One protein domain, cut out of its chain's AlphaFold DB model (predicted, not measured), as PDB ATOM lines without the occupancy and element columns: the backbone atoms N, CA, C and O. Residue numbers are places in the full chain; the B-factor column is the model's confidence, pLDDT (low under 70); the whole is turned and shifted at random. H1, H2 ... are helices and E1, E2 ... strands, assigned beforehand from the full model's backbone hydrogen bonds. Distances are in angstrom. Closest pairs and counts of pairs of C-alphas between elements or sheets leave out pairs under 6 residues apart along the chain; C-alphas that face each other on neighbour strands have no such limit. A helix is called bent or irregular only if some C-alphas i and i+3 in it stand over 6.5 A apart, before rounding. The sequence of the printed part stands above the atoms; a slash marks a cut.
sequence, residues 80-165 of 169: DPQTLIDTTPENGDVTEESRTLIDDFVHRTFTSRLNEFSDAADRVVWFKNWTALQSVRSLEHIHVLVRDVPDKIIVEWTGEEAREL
ATOM      1  N   ASP A  80      98.941  55.353 105.464       51.12
ATOM      2  CA  ASP A  80      98.898  54.039 106.092       51.12
ATOM      3  C   ASP A  80      97.641  53.995 106.977       51.12
ATOM      4  O   ASP A  80      97.545  54.792 107.923       51.12
ATOM      5  N   PRO A  81      96.602  53.223 106.608       52.38
ATOM      6  CA  PRO A  81      95.418  53.142 107.428       52.38
ATOM      7  C   PRO A  81      95.856  52.446 108.714       52.38
ATOM      8  O   PRO A  81      95.954  51.228 108.767       52.38
ATOM      9  N   GLN A  82      96.112  53.242 109.755       51.31
ATOM     10  CA  GLN A  82      96.543  52.836 111.102       51.31
ATOM     11  C   GLN A  82      95.576  51.869 111.812       51.31
ATOM     12  O   GLN A  82      95.701  51.623 113.006       51.31
ATOM     13  N   THR A  83      94.583  51.334 111.111       57.53
ATOM     14  CA  THR A  83      93.665  50.314 111.596       57.53
ATOM     15  C   THR A  83      94.158  48.953 111.115       57.53
ATOM     16  O   THR A  83      93.544  48.317 110.259       57.53
ATOM     17  N   LEU A  84      95.311  48.533 111.634       68.31
ATOM     18  CA  LEU A  84      95.787  47.168 111.455       68.31
ATOM     19  C   LEU A  84      94.870  46.243 112.257       68.31
ATOM     20  O   LEU A  84      94.663  46.437 113.453       68.31
ATOM     21  N   ILE A  85      94.284  45.258 111.578       76.38
ATOM     22  CA  ILE A  85      93.685  44.109 112.250       76.38
ATOM     23  C   ILE A  85      94.856  43.195 112.587       76.38
ATOM     24  O   ILE A  85      95.342  42.468 111.716       76.38
ATOM     25  N   ASP A  86      95.328  43.273 113.826       81.19
ATOM     26  CA  ASP A  86      96.456  42.470 114.268       81.19
ATOM     27  C   ASP A  86      96.131  40.983 114.138       81.19
ATOM     28  O   ASP A  86      95.043  40.515 114.493       81.19
ATOM     29  N   THR A  87      97.106  40.233 113.633       81.00
ATOM     30  CA  THR A  87      97.015  38.784 113.472       81.00
ATOM     31  C   THR A  87      98.036  38.074 114.346       81.00
ATOM     32  O   THR A  87      99.145  38.568 114.553       81.00
ATOM     33  N   THR A  88      97.691  36.886 114.825       79.12
ATOM     34  CA  THR A  88      98.593  36.033 115.585       79.12
ATOM     35  C   THR A  88      99.769  35.586 114.697       79.12
ATOM     36  O   THR A  88      99.592  35.281 113.513       79.12
ATOM     37  N   PRO A  89     100.998  35.511 115.233       74.88
ATOM     38  CA  PRO A  89     102.160  35.071 114.456       74.88
ATOM     39  C   PRO A  89     102.118  33.591 114.045       74.88
ATOM     40  O   PRO A  89     102.843  33.181 113.142       74.88
ATOM     41  N   GLU A  90     101.328  32.780 114.750       75.25
ATOM     42  CA  GLU A  90     101.324  31.318 114.647       75.25
ATOM     43  C   GLU A  90     100.544  30.793 113.440       75.25
ATOM     44  O   GLU A  90     100.997  29.871 112.763       75.25
ATOM     45  N   ASN A  91      99.387  31.387 113.156       70.50
ATOM     46  CA  ASN A  91      98.518  30.982 112.056       70.50
ATOM     47  C   ASN A  91      98.026  32.182 111.229       70.50
ATOM     48  O   ASN A  91      97.517  31.985 110.134       70.50
ATOM     49  N   GLY A  92      98.238  33.426 111.663       73.44
ATOM     50  CA  GLY A  92      97.722  34.588 110.942       73.44
ATOM     51  C   GLY A  92      96.210  34.777 111.098       73.44
ATOM     52  O   GLY A  92      95.622  35.531 110.320       73.44
ATOM     53  N   ASP A  93      95.586  34.110 112.076       79.62
ATOM     54  CA  ASP A  93      94.236  34.436 112.540       79.62
ATOM     55  C   ASP A  93      94.249  35.786 113.267       79.62
ATOM     56  O   ASP A  93      95.298  36.268 113.685       79.62
ATOM     57  N   VAL A  94      93.098  36.429 113.419       86.12
ATOM     58  CA  VAL A  94      92.995  37.692 114.159       86.12
ATOM     59  C   VAL A  94      93.349  37.493 115.638       86.12
ATOM     60  O   VAL A  94      92.997  36.476 116.239       86.12
ATOM     61  N   THR A  95      94.035  38.463 116.248       89.12
ATOM     62  CA  THR A  95      94.262  38.457 117.703       89.12
ATOM     63  C   THR A  95      92.933  38.522 118.457       89.12
ATOM     64  O   THR A  95      91.934  38.998 117.923       89.12
ATOM     65  N   GLU A  96      92.903  38.076 119.713       89.56
ATOM     66  CA  GLU A  96      91.695  38.145 120.553       89.56
ATOM     67  C   GLU A  96      91.185  39.589 120.731       89.56
ATOM     68  O   GLU A  96      89.981  39.845 120.680       89.56
ATOM     69  N   GLU A  97      92.104  40.552 120.846       89.50
ATOM     70  CA  GLU A  97      91.782  41.981 120.888       89.50
ATOM     71  C   GLU A  97      91.136  42.452 119.577       89.50
ATOM     72  O   GLU A  97      90.044  43.024 119.594       89.50
ATOM     73  N   SER A  98      91.747  42.135 118.431       89.44
ATOM     74  CA  SER A  98      91.181  42.459 117.117       89.44
ATOM     75  C   SER A  98      89.832  41.786 116.890       89.44
ATOM     76  O   SER A  98      88.921  42.396 116.334       89.44
ATOM     77  N   ARG A  99      89.679  40.536 117.339       91.25
ATOM     78  CA  ARG A  99      88.426  39.785 117.263       91.25
ATOM     79  C   ARG A  99      87.326  40.495 118.041       91.25
ATOM     80  O   ARG A  99      86.271  40.727 117.470       91.25
ATOM     81  N   THR A 100      87.612  40.929 119.267       92.38
ATOM     82  CA  THR A 100      86.665  41.691 120.096       92.38
ATOM     83  C   THR A 100      86.251  42.999 119.419       92.38
ATOM     84  O   THR A 100      85.066  43.311 119.345       92.38
ATOM     85  N   LEU A 101      87.205  43.743 118.849       91.69
ATOM     86  CA  LEU A 101      86.914  44.985 118.124       91.69
ATOM     87  C   LEU A 101      86.022  44.753 116.898       91.69
ATOM     88  O   LEU A 101      85.116  45.547 116.624       91.69
ATOM     89  N   ILE A 102      86.276  43.675 116.152       91.75
ATOM     90  CA  ILE A 102      85.458  43.302 114.998       91.75
ATOM     91  C   ILE A 102      84.070  42.847 115.456       91.75
ATOM     92  O   ILE A 102      83.084  43.296 114.875       91.75
ATOM     93  N   ASP A 103      83.977  42.016 116.493       93.25
ATOM     94  CA  ASP A 103      82.708  41.553 117.056       93.25
ATOM     95  C   ASP A 103      81.847  42.732 117.521       93.25
ATOM     96  O   ASP A 103      80.678  42.820 117.145       93.25
ATOM     97  N   ASP A 104      82.424  43.700 118.234       93.75
ATOM     98  CA  ASP A 104      81.729  44.916 118.664       93.75
ATOM     99  C   ASP A 104      81.244  45.749 117.471       93.75
ATOM    100  O   ASP A 104      80.111  46.247 117.454       93.75
ATOM    101  N   PHE A 105      82.084  45.900 116.441       93.19
ATOM    102  CA  PHE A 105      81.707  46.590 115.211       93.19
ATOM    103  C   PHE A 105      80.556  45.876 114.493       93.19
ATOM    104  O   PHE A 105      79.590  46.535 114.089       93.19
ATOM    105  N   VAL A 106      80.639  44.551 114.350       94.50
ATOM    106  CA  VAL A 106      79.630  43.735 113.672       94.50
ATOM    107  C   VAL A 106      78.319  43.764 114.448       94.50
ATOM    108  O   VAL A 106      77.264  44.035 113.871       94.50
ATOM    109  N   HIS A 107      78.385  43.587 115.766       93.75
ATOM    110  CA  HIS A 107      77.228  43.634 116.644       93.75
ATOM    111  C   HIS A 107      76.534  44.997 116.583       93.75
ATOM    112  O   HIS A 107      75.312  45.071 116.431       93.75
ATOM    113  N   ARG A 108      77.291  46.096 116.668       94.69
ATOM    114  CA  ARG A 108      76.736  47.457 116.630       94.69
ATOM    115  C   ARG A 108      76.109  47.799 115.277       94.69
ATOM    116  O   ARG A 108      75.081  48.467 115.247       94.69
ATOM    117  N   THR A 109      76.732  47.380 114.179       92.69
ATOM    118  CA  THR A 109      76.352  47.817 112.823       92.69
ATOM    119  C   THR A 109      75.290  46.918 112.196       92.69
ATOM    120  O   THR A 109      74.327  47.415 111.611       92.69
ATOM    121  N   PHE A 110      75.446  45.600 112.330       94.44
ATOM    122  CA  PHE A 110      74.603  44.613 111.659       94.44
ATOM    123  C   PHE A 110      73.599  43.987 112.629       94.44
ATOM    124  O   PHE A 110      72.395  44.123 112.427       94.44
ATOM    125  N   THR A 111      74.057  43.371 113.721       92.94
ATOM    126  CA  THR A 111      73.169  42.631 114.639       92.94
ATOM    127  C   THR A 111      72.155  43.538 115.333       92.94
ATOM    128  O   THR A 111      70.962  43.247 115.335       92.94
ATOM    129  N   SER A 112      72.591  44.687 115.859       93.00
ATOM    130  CA  SER A 112      71.714  45.642 116.558       93.00
ATOM    131  C   SER A 112      70.625  46.206 115.646       93.00
ATOM    132  O   SER A 112      69.521  46.501 116.103       93.00
ATOM    133  N   ARG A 113      70.909  46.327 114.344       93.31
ATOM    134  CA  ARG A 113      69.941  46.793 113.347       93.31
ATOM    135  C   ARG A 113      68.832  45.770 113.087       93.31
ATOM    136  O   ARG A 113      67.747  46.155 112.651       93.31
ATOM    137  N   LEU A 114      69.086  44.496 113.379       92.12
ATOM    138  CA  LEU A 114      68.149  43.382 113.244       92.12
ATOM    139  C   LEU A 114      67.385  43.088 114.546       92.12
ATOM    140  O   LEU A 114      66.853  41.997 114.699       92.12
ATOM    141  N   ASN A 115      67.291  44.040 115.480       90.69
ATOM    142  CA  ASN A 115      66.621  43.841 116.774       90.69
ATOM    143  C   ASN A 115      65.129  43.444 116.692       90.69
ATOM    144  O   ASN A 115      64.577  42.951 117.672       90.69
ATOM    145  N   GLU A 116      64.482  43.638 115.538       90.81
ATOM    146  CA  GLU A 116      63.112  43.186 115.264       90.81
ATOM    147  C   GLU A 116      63.019  41.660 115.052       90.81
ATOM    148  O   GLU A 116      61.926  41.096 115.100       90.81
ATOM    149  N   PHE A 117      64.149  40.981 114.830       90.44
ATOM    150  CA  PHE A 117      64.242  39.536 114.637       90.44
ATOM    151  C   PHE A 117      64.661  38.850 115.942       90.44
ATOM    152  O   PHE A 117      65.667  39.204 116.555       90.44
ATOM    153  N   SER A 118      63.923  37.819 116.356       89.81
ATOM    154  CA  SER A 118      64.240  37.053 117.572       89.81
ATOM    155  C   SER A 118      65.545  36.253 117.472       89.81
ATOM    156  O   SER A 118      66.134  35.916 118.492       89.81
ATOM    157  N   ASP A 119      65.982  35.948 116.251       90.25
ATOM    158  CA  ASP A 119      67.180  35.185 115.883       90.25
ATOM    159  C   ASP A 119      68.271  36.085 115.263       90.25
ATOM    160  O   ASP A 119      69.092  35.626 114.474       90.25
ATOM    161  N   ALA A 120      68.290  37.382 115.599       87.94
ATOM    162  CA  ALA A 120      69.208  38.369 115.018       87.94
ATOM    163  C   ALA A 120      70.691  37.953 115.066       87.94
ATOM    164  O   ALA A 120      71.415  38.153 114.092       87.94
ATOM    165  N   ALA A 121      71.136  37.360 116.178       85.69
ATOM    166  CA  ALA A 121      72.515  36.901 116.344       85.69
ATOM    167  C   ALA A 121      72.870  35.747 115.389       85.69
ATOM    168  O   ALA A 121      73.968  35.724 114.845       85.69
ATOM    169  N   ASP A 122      71.922  34.850 115.102       88.62
ATOM    170  CA  ASP A 122      72.124  33.684 114.228       88.62
ATOM    171  C   ASP A 122      72.015  34.033 112.733       88.62
ATOM    172  O   ASP A 122      72.190  33.179 111.853       88.62
ATOM    173  N   ARG A 123      71.654  35.281 112.414       89.94
ATOM    174  CA  ARG A 123      71.540  35.784 111.038       89.94
ATOM    175  C   ARG A 123      72.808  36.447 110.540       89.94
ATOM    176  O   ARG A 123      72.906  36.641 109.332       89.94
ATOM    177  N   VAL A 124      73.736  36.805 111.425       92.12
ATOM    178  CA  VAL A 124      74.948  37.553 111.082       92.12
ATOM    179  C   VAL A 124      76.163  36.726 111.459       92.12
ATOM    180  O   VAL A 124      76.380  36.419 112.625       92.12
ATOM    181  N   VAL A 125      76.987  36.406 110.468       91.31
ATOM    182  CA  VAL A 125      78.297  35.787 110.690       91.31
ATOM    183  C   VAL A 125      79.352  36.587 109.955       91.31
ATOM    184  O   VAL A 125      79.083  37.164 108.900       91.31
ATOM    185  N   TRP A 126      80.564  36.630 110.494       91.31
ATOM    186  CA  TRP A 126      81.676  37.279 109.823       91.31
ATOM    187  C   TRP A 126      82.912  36.396 109.835       91.31
ATOM    188  O   TRP A 126      83.091  35.541 110.700       91.31
ATOM    189  N   PHE A 127      83.772  36.606 108.849       87.25
ATOM    190  CA  PHE A 127      85.082  35.983 108.802       87.25
ATOM    191  C   PHE A 127      86.087  36.898 108.116       87.25
ATOM    192  O   PHE A 127      85.737  37.776 107.324       87.25
ATOM    193  N   LYS A 128      87.366  36.665 108.395       82.75
ATOM    194  CA  LYS A 128      88.472  37.266 107.658       82.75
ATOM    195  C   LYS A 128      89.122  36.178 106.820       82.75
ATOM    196  O   LYS A 128      89.442  35.109 107.327       82.75
ATOM    197  N   ASN A 129      89.311  36.443 105.532       75.50
ATOM    198  CA  ASN A 129      90.083  35.535 104.696       75.50
ATOM    199  C   ASN A 129      91.551  35.545 105.130       75.50
ATOM    200  O   ASN A 129      92.112  36.616 105.373       75.50
ATOM    201  N   TRP A 130      92.180  34.370 105.137       69.12
ATOM    202  CA  TRP A 130      93.624  34.224 105.312       69.12
ATOM    203  C   TRP A 130      94.376  35.085 104.290       69.12
ATOM    204  O   TRP A 130      93.970  35.180 103.127       69.12
ATOM    205  N   THR A 131      95.521  35.656 104.671       65.12
ATOM    206  CA  THR A 131      96.333  36.559 103.824       65.12
ATOM    207  C   THR A 131      96.682  35.967 102.449       65.12
ATOM    208  O   THR A 131      96.826  36.689 101.456       65.12
ATOM    209  N   ALA A 132      96.793  34.638 102.359       61.06
ATOM    210  CA  ALA A 132      97.053  33.926 101.110       61.06
ATOM    211  C   ALA A 132      95.888  34.002 100.102       61.06
ATOM    212  O   ALA A 132      96.141  33.986  98.898       61.06
ATOM    213  N   LEU A 133      94.644  34.117 100.574       62.91
ATOM    214  CA  LEU A 133      93.418  34.093  99.763       62.91
ATOM    215  C   LEU A 133      92.855  35.491  99.469       62.91
ATOM    216  O   LEU A 133      91.970  35.652  98.627       62.91
ATOM    217  N   GLN A 134      93.372  36.523 100.136       65.56
ATOM    218  CA  GLN A 134      92.938  37.899  99.924       65.56
ATOM    219  C   GLN A 134      93.427  38.447  98.581       65.56
ATOM    220  O   GLN A 134      94.619  38.440  98.268       65.56
ATOM    221  N   SER A 135      92.497  38.996  97.798       64.25
ATOM    222  CA  SER A 135      92.821  39.671  96.532       64.25
ATOM    223  C   SER A 135      93.325  41.109  96.721       64.25
ATOM    224  O   SER A 135      93.985  41.640  95.828       64.25
ATOM    225  N   VAL A 136      93.039  41.736  97.869       69.25
ATOM    226  CA  VAL A 136      93.408  43.123  98.198       69.25
ATOM    227  C   VAL A 136      94.150  43.129  99.532       69.25
ATOM    228  O   VAL A 136      93.534  43.221 100.582       69.25
ATOM    229  N   ARG A 137      95.478  42.987  99.496       70.75
ATOM    230  CA  ARG A 137      96.304  42.872 100.717       70.75
ATOM    231  C   ARG A 137      96.617  44.195 101.404       70.75
ATOM    232  O   ARG A 137      97.076  44.195 102.531       70.75
ATOM    233  N   SER A 138      96.449  45.310 100.706       70.75
ATOM    234  CA  SER A 138      96.777  46.633 101.244       70.75
ATOM    235  C   SER A 138      95.582  47.315 101.913       70.75
ATOM    236  O   SER A 138      95.685  48.482 102.271       70.75
ATOM    237  N   LEU A 139      94.430  46.645 101.977       75.75
ATOM    238  CA  LEU A 139      93.244  47.124 102.674       75.75
ATOM    239  C   LEU A 139      92.722  45.991 103.543       75.75
ATOM    240  O   LEU A 139      92.331  44.938 103.029       75.75
ATOM    241  N   GLU A 140      92.687  46.232 104.846       79.62
ATOM    242  CA  GLU A 140      92.045  45.320 105.776       79.62
ATOM    243  C   GLU A 140      90.541  45.273 105.494       79.62
ATOM    244  O   GLU A 140      89.871  46.299 105.365       79.62
ATOM    245  N   HIS A 141      90.018  44.059 105.347       84.38
ATOM    246  CA  HIS A 141      88.606  43.817 105.095       84.38
ATOM    247  C   HIS A 141      88.159  42.519 105.759       84.38
ATOM    248  O   HIS A 141      88.903  41.538 105.833       84.38
ATOM    249  N   ILE A 142      86.910  42.525 106.207       88.38
ATOM    250  CA  ILE A 142      86.194  41.356 106.708       88.38
ATOM    251  C   ILE A 142      85.025  41.059 105.773       88.38
ATOM    252  O   ILE A 142      84.504  41.945 105.093       88.38
ATOM    253  N   HIS A 143      84.605  39.806 105.745       87.88
ATOM    254  CA  HIS A 143      83.390  39.378 105.079       87.88
ATOM    255  C   HIS A 143      82.294  39.251 106.126       87.88
ATOM    256  O   HIS A 143      82.470  38.519 107.093       87.88
ATOM    257  N   VAL A 144      81.174  39.939 105.922       91.06
ATOM    258  CA  VAL A 144      79.967  39.800 106.744       91.06
ATOM    259  C   VAL A 144      78.902  39.140 105.878       91.06
ATOM    260  O   VAL A 144      78.590  39.638 104.796       91.06
ATOM    261  N   LEU A 145      78.373  38.006 106.327       90.25
ATOM    262  CA  LEU A 145      77.238  37.332 105.711       90.25
ATOM    263  C   LEU A 145      76.007  37.576 106.561       90.25
ATOM    264  O   LEU A 145      76.050  37.498 107.790       90.25
ATOM    265  N   VAL A 146      74.905  37.825 105.871       90.75
ATOM    266  CA  VAL A 146      73.601  38.046 106.477       90.75
ATOM    267  C   VAL A 146      72.585  37.106 105.843       90.75
ATOM    268  O   VAL A 146      72.605  36.899 104.628       90.75
ATOM    269  N   ARG A 147      71.718  36.512 106.660       89.06
ATOM    270  CA  ARG A 147      70.707  35.541 106.221       89.06
ATOM    271  C   ARG A 147      69.296  36.084 106.414       89.06
ATOM    272  O   ARG A 147      68.963  36.584 107.489       89.06
ATOM    273  N   ASP A 148      68.472  35.932 105.376       88.12
ATOM    274  CA  ASP A 148      67.044  36.270 105.375       88.12
ATOM    275  C   ASP A 148      66.763  37.714 105.840       88.12
ATOM    276  O   ASP A 148      65.811  37.986 106.574       88.12
ATOM    277  N   VAL A 149      67.630  38.649 105.443       88.56
ATOM    278  CA  VAL A 149      67.512  40.075 105.769       88.56
ATOM    279  C   VAL A 149      66.752  40.796 104.646       88.56
ATOM    280  O   VAL A 149      67.091  40.601 103.482       88.56
ATOM    281  N   PRO A 150      65.753  41.645 104.957       89.75
ATOM    282  CA  PRO A 150      65.019  42.399 103.944       89.75
ATOM    283  C   PRO A 150      65.924  43.271 103.063       89.75
ATOM    284  O   PRO A 150      66.770  43.993 103.593       89.75
ATOM    285  N   ASP A 151      65.657  43.313 101.753       88.00
ATOM    286  CA  ASP A 151      66.437  44.086 100.767       88.00
ATOM    287  C   ASP A 151      66.645  45.548 101.185       88.00
ATOM    288  O   ASP A 151      67.744  46.077 101.056       88.00
ATOM    289  N   LYS A 152      65.634  46.185 101.793       89.50
ATOM    290  CA  LYS A 152      65.739  47.562 102.311       89.50
ATOM    291  C   LYS A 152      66.912  47.765 103.283       89.50
ATOM    292  O   LYS A 152      67.503  48.837 103.295       89.50
ATOM    293  N   ILE A 153      67.237  46.755 104.094       90.44
ATOM    294  CA  ILE A 153      68.346  46.803 105.058       90.44
ATOM    295  C   ILE A 153      69.677  46.572 104.333       90.44
ATOM    296  O   ILE A 153      70.672  47.208 104.657       90.44
ATOM    297  N   ILE A 154      69.693  45.721 103.302       89.62
ATOM    298  CA  ILE A 154      70.876  45.547 102.451       89.62
ATOM    299  C   ILE A 154      71.227  46.865 101.756       89.62
ATOM    300  O   ILE A 154      72.373  47.295 101.838       89.62
ATOM    301  N   VAL A 155      70.243  47.539 101.153       89.00
ATOM    302  CA  VAL A 155      70.429  48.852 100.511       89.00
ATOM    303  C   VAL A 155      70.888  49.906 101.520       89.00
ATOM    304  O   VAL A 155      71.767  50.704 101.211       89.00
ATOM    305  N   GLU A 156      70.340  49.893 102.739       90.69
ATOM    306  CA  GLU A 156      70.776  50.772 103.833       90.69
ATOM    307  C   GLU A 156      72.277  50.607 104.136       90.69
ATOM    308  O   GLU A 156      72.977  51.604 104.309       90.69
ATOM    309  N   TRP A 157      72.793  49.372 104.159       89.00
ATOM    310  CA  TRP A 157      74.208  49.101 104.436       89.00
ATOM    311  C   TRP A 157      75.141  49.336 103.248       89.00
ATOM    312  O   TRP A 157      76.275  49.772 103.443       89.00
ATOM    313  N   THR A 158      74.716  49.010 102.027       86.81
ATOM    314  CA  THR A 158      75.603  49.017 100.852       86.81
ATOM    315  C   THR A 158      75.483  50.284 100.013       86.81
ATOM    316  O   THR A 158      76.396  50.592  99.248       86.81
ATOM    317  N   GLY A 159      74.361  51.004 100.114       84.00
ATOM    318  CA  GLY A 159      73.992  52.078  99.190       84.00
ATOM    319  C   GLY A 159      73.761  51.598  97.752       84.00
ATOM    320  O   GLY A 159      73.581  52.419  96.854       84.00
ATOM    321  N   GLU A 160      73.788  50.286  97.515       78.56
ATOM    322  CA  GLU A 160      73.512  49.674  96.224       78.56
ATOM    323  C   GLU A 160      72.144  49.004  96.317       78.56
ATOM    324  O   GLU A 160      71.927  48.168  97.197       78.56
ATOM    325  N   GLU A 161      71.233  49.362  95.405       71.38
ATOM    326  CA  GLU A 161      69.993  48.607  95.205       71.38
ATOM    327  C   GLU A 161      70.349  47.125  95.130       71.38
ATOM    328  O   GLU A 161      71.288  46.766  94.407       71.38
ATOM    329  N   ALA A 162      69.660  46.285  95.911       56.94
ATOM    330  CA  ALA A 162      69.915  44.854  95.938       56.94
ATOM    331  C   ALA A 162      69.855  44.354  94.491       56.94
ATOM    332  O   ALA A 162      68.782  44.265  93.897       56.94
ATOM    333  N   ARG A 163      71.028  44.110  93.883       54.53
ATOM    334  CA  ARG A 163      71.122  43.487  92.558       54.53
ATOM    335  C   ARG A 163      70.224  42.278  92.626       54.53
ATOM    336  O   ARG A 163      70.482  41.520  93.539       54.53
ATOM    337  N   GLU A 164      69.236  42.158  91.740       47.53
ATOM    338  CA  GLU A 164      68.256  41.069  91.539       47.53
ATOM    339  C   GLU A 164      68.601  39.702  92.194       47.53
ATOM    340  O   GLU A 164      68.732  38.683  91.526       47.53
ATOM    341  N   LEU A 165      68.774  39.662  93.515       46.59
ATOM    342  CA  LEU A 165      69.193  38.498  94.304       46.59
ATOM    343  C   LEU A 165      67.951  37.743  94.786       46.59
ATOM    344  O   LEU A 165      68.050  36.610  95.237       46.59
TER     345      LEU A 165
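Overview. This is residues 80 to 165 of the 169 residues of an uncharacterized protein of Arthroderma gypseum (strain ATCC MYA-4604 / CBS 118893) (UniProt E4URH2). One long helix, H1, lies alongside a small two-stranded hairpin, E1 and E2, with the short helices H2 and H3 toward the end where H1 finishes and two long stretches with no named element, residues 80 to 95 and 128 to 142, toward the end where H1 begins. E1 is the strand nearer to H1. The printed part has 86 residues, with three named helices and two named strands in the order H1, H2, E1, E2, H3, and the strands make one antiparallel sheet of order E1 - E2. The class is mixed, helices and strands, with under half of the residues in named elements. The whole is only just loose, close to compact, with a radius of gyration of the C-alphas of 14.6 A, and it spans 39 by 27 by 21 A.

Along the chain. Start at C-alpha 80, at (98.898, 54.039, 106.092), and go through residues 80 to 95, where you meet no named element. Find C-alpha 96 at (91.695, 38.145, 120.553); from there H1 runs through residues 96 to 114 and is 25.2 A long from first to last C-alpha. Near residue 107 it has a kink of 38 degrees; it is neither bent nor irregular, but only just, for C-alphas 109 and 112 are 6.3 A apart. After a tight link of 5 residues you reach H2, residues 120 to 123, which is 5.3 A long. E1 follows directly, residues 124 to 127, 10.5 A long. Beyond residues 128 to 142 comes E2, residues 143 to 146, 10.0 A long. A tight link of 4 residues then leads to H3, residues 151 to 158, 10.4 A long, which ends at C-alpha 158, at (75.603, 49.017, 100.852).

Arrangement. Look first at the hairpin of E1 and E2, which are antiparallel, with 162 degrees between their directions. The C-alphas of Trp 126 and Val 144 face each other at 4.3 A. Within hydrogen-bond range across the pair you find N 127 and O 143 at 2.9 A and N 145 and O 125 at 2.8 A. H1 has 3 pairs of C-alphas within 8 A of E1, the closest those of Thr 111 and Val 124, 6.5 A apart. H1 and E2 have 1 such pair, Val 106 and Val 144, 8.0 A apart. H1 touches H2 with residues 111 to 114 alone, and their closest C-alphas are those of Leu 114 and Ala 120, 5.4 A apart. The closest C-alphas of H2 and E2 are those of Arg 123 and Val 146, 5.5 A apart. H3 touches no helix, but H3 and H1 are near each other, with 6 pairs of C-alphas within 10 A. H3 and H2 are apart, and so are H3 and E1. In H3 every O i to N i+4 pair is within hydrogen-bond range, in H1 13 of 15 are, and H2 is too short for such a pair.

Size, cuts and confidence. The two C-alphas farthest apart are those of Glu 90 and Glu 164, at 41.5 A, and the first and last printed C-alphas, of Asp 80 and Leu 165, are 35.5 A apart. The printed part has no cut. The link from E1 to E2, with 15 residues, is long. The mean pLDDT of the printed part is 81.7; look for values under 70 at residues 80 to 84, 130 to 136 and 162 to 165, where the model's confidence is low.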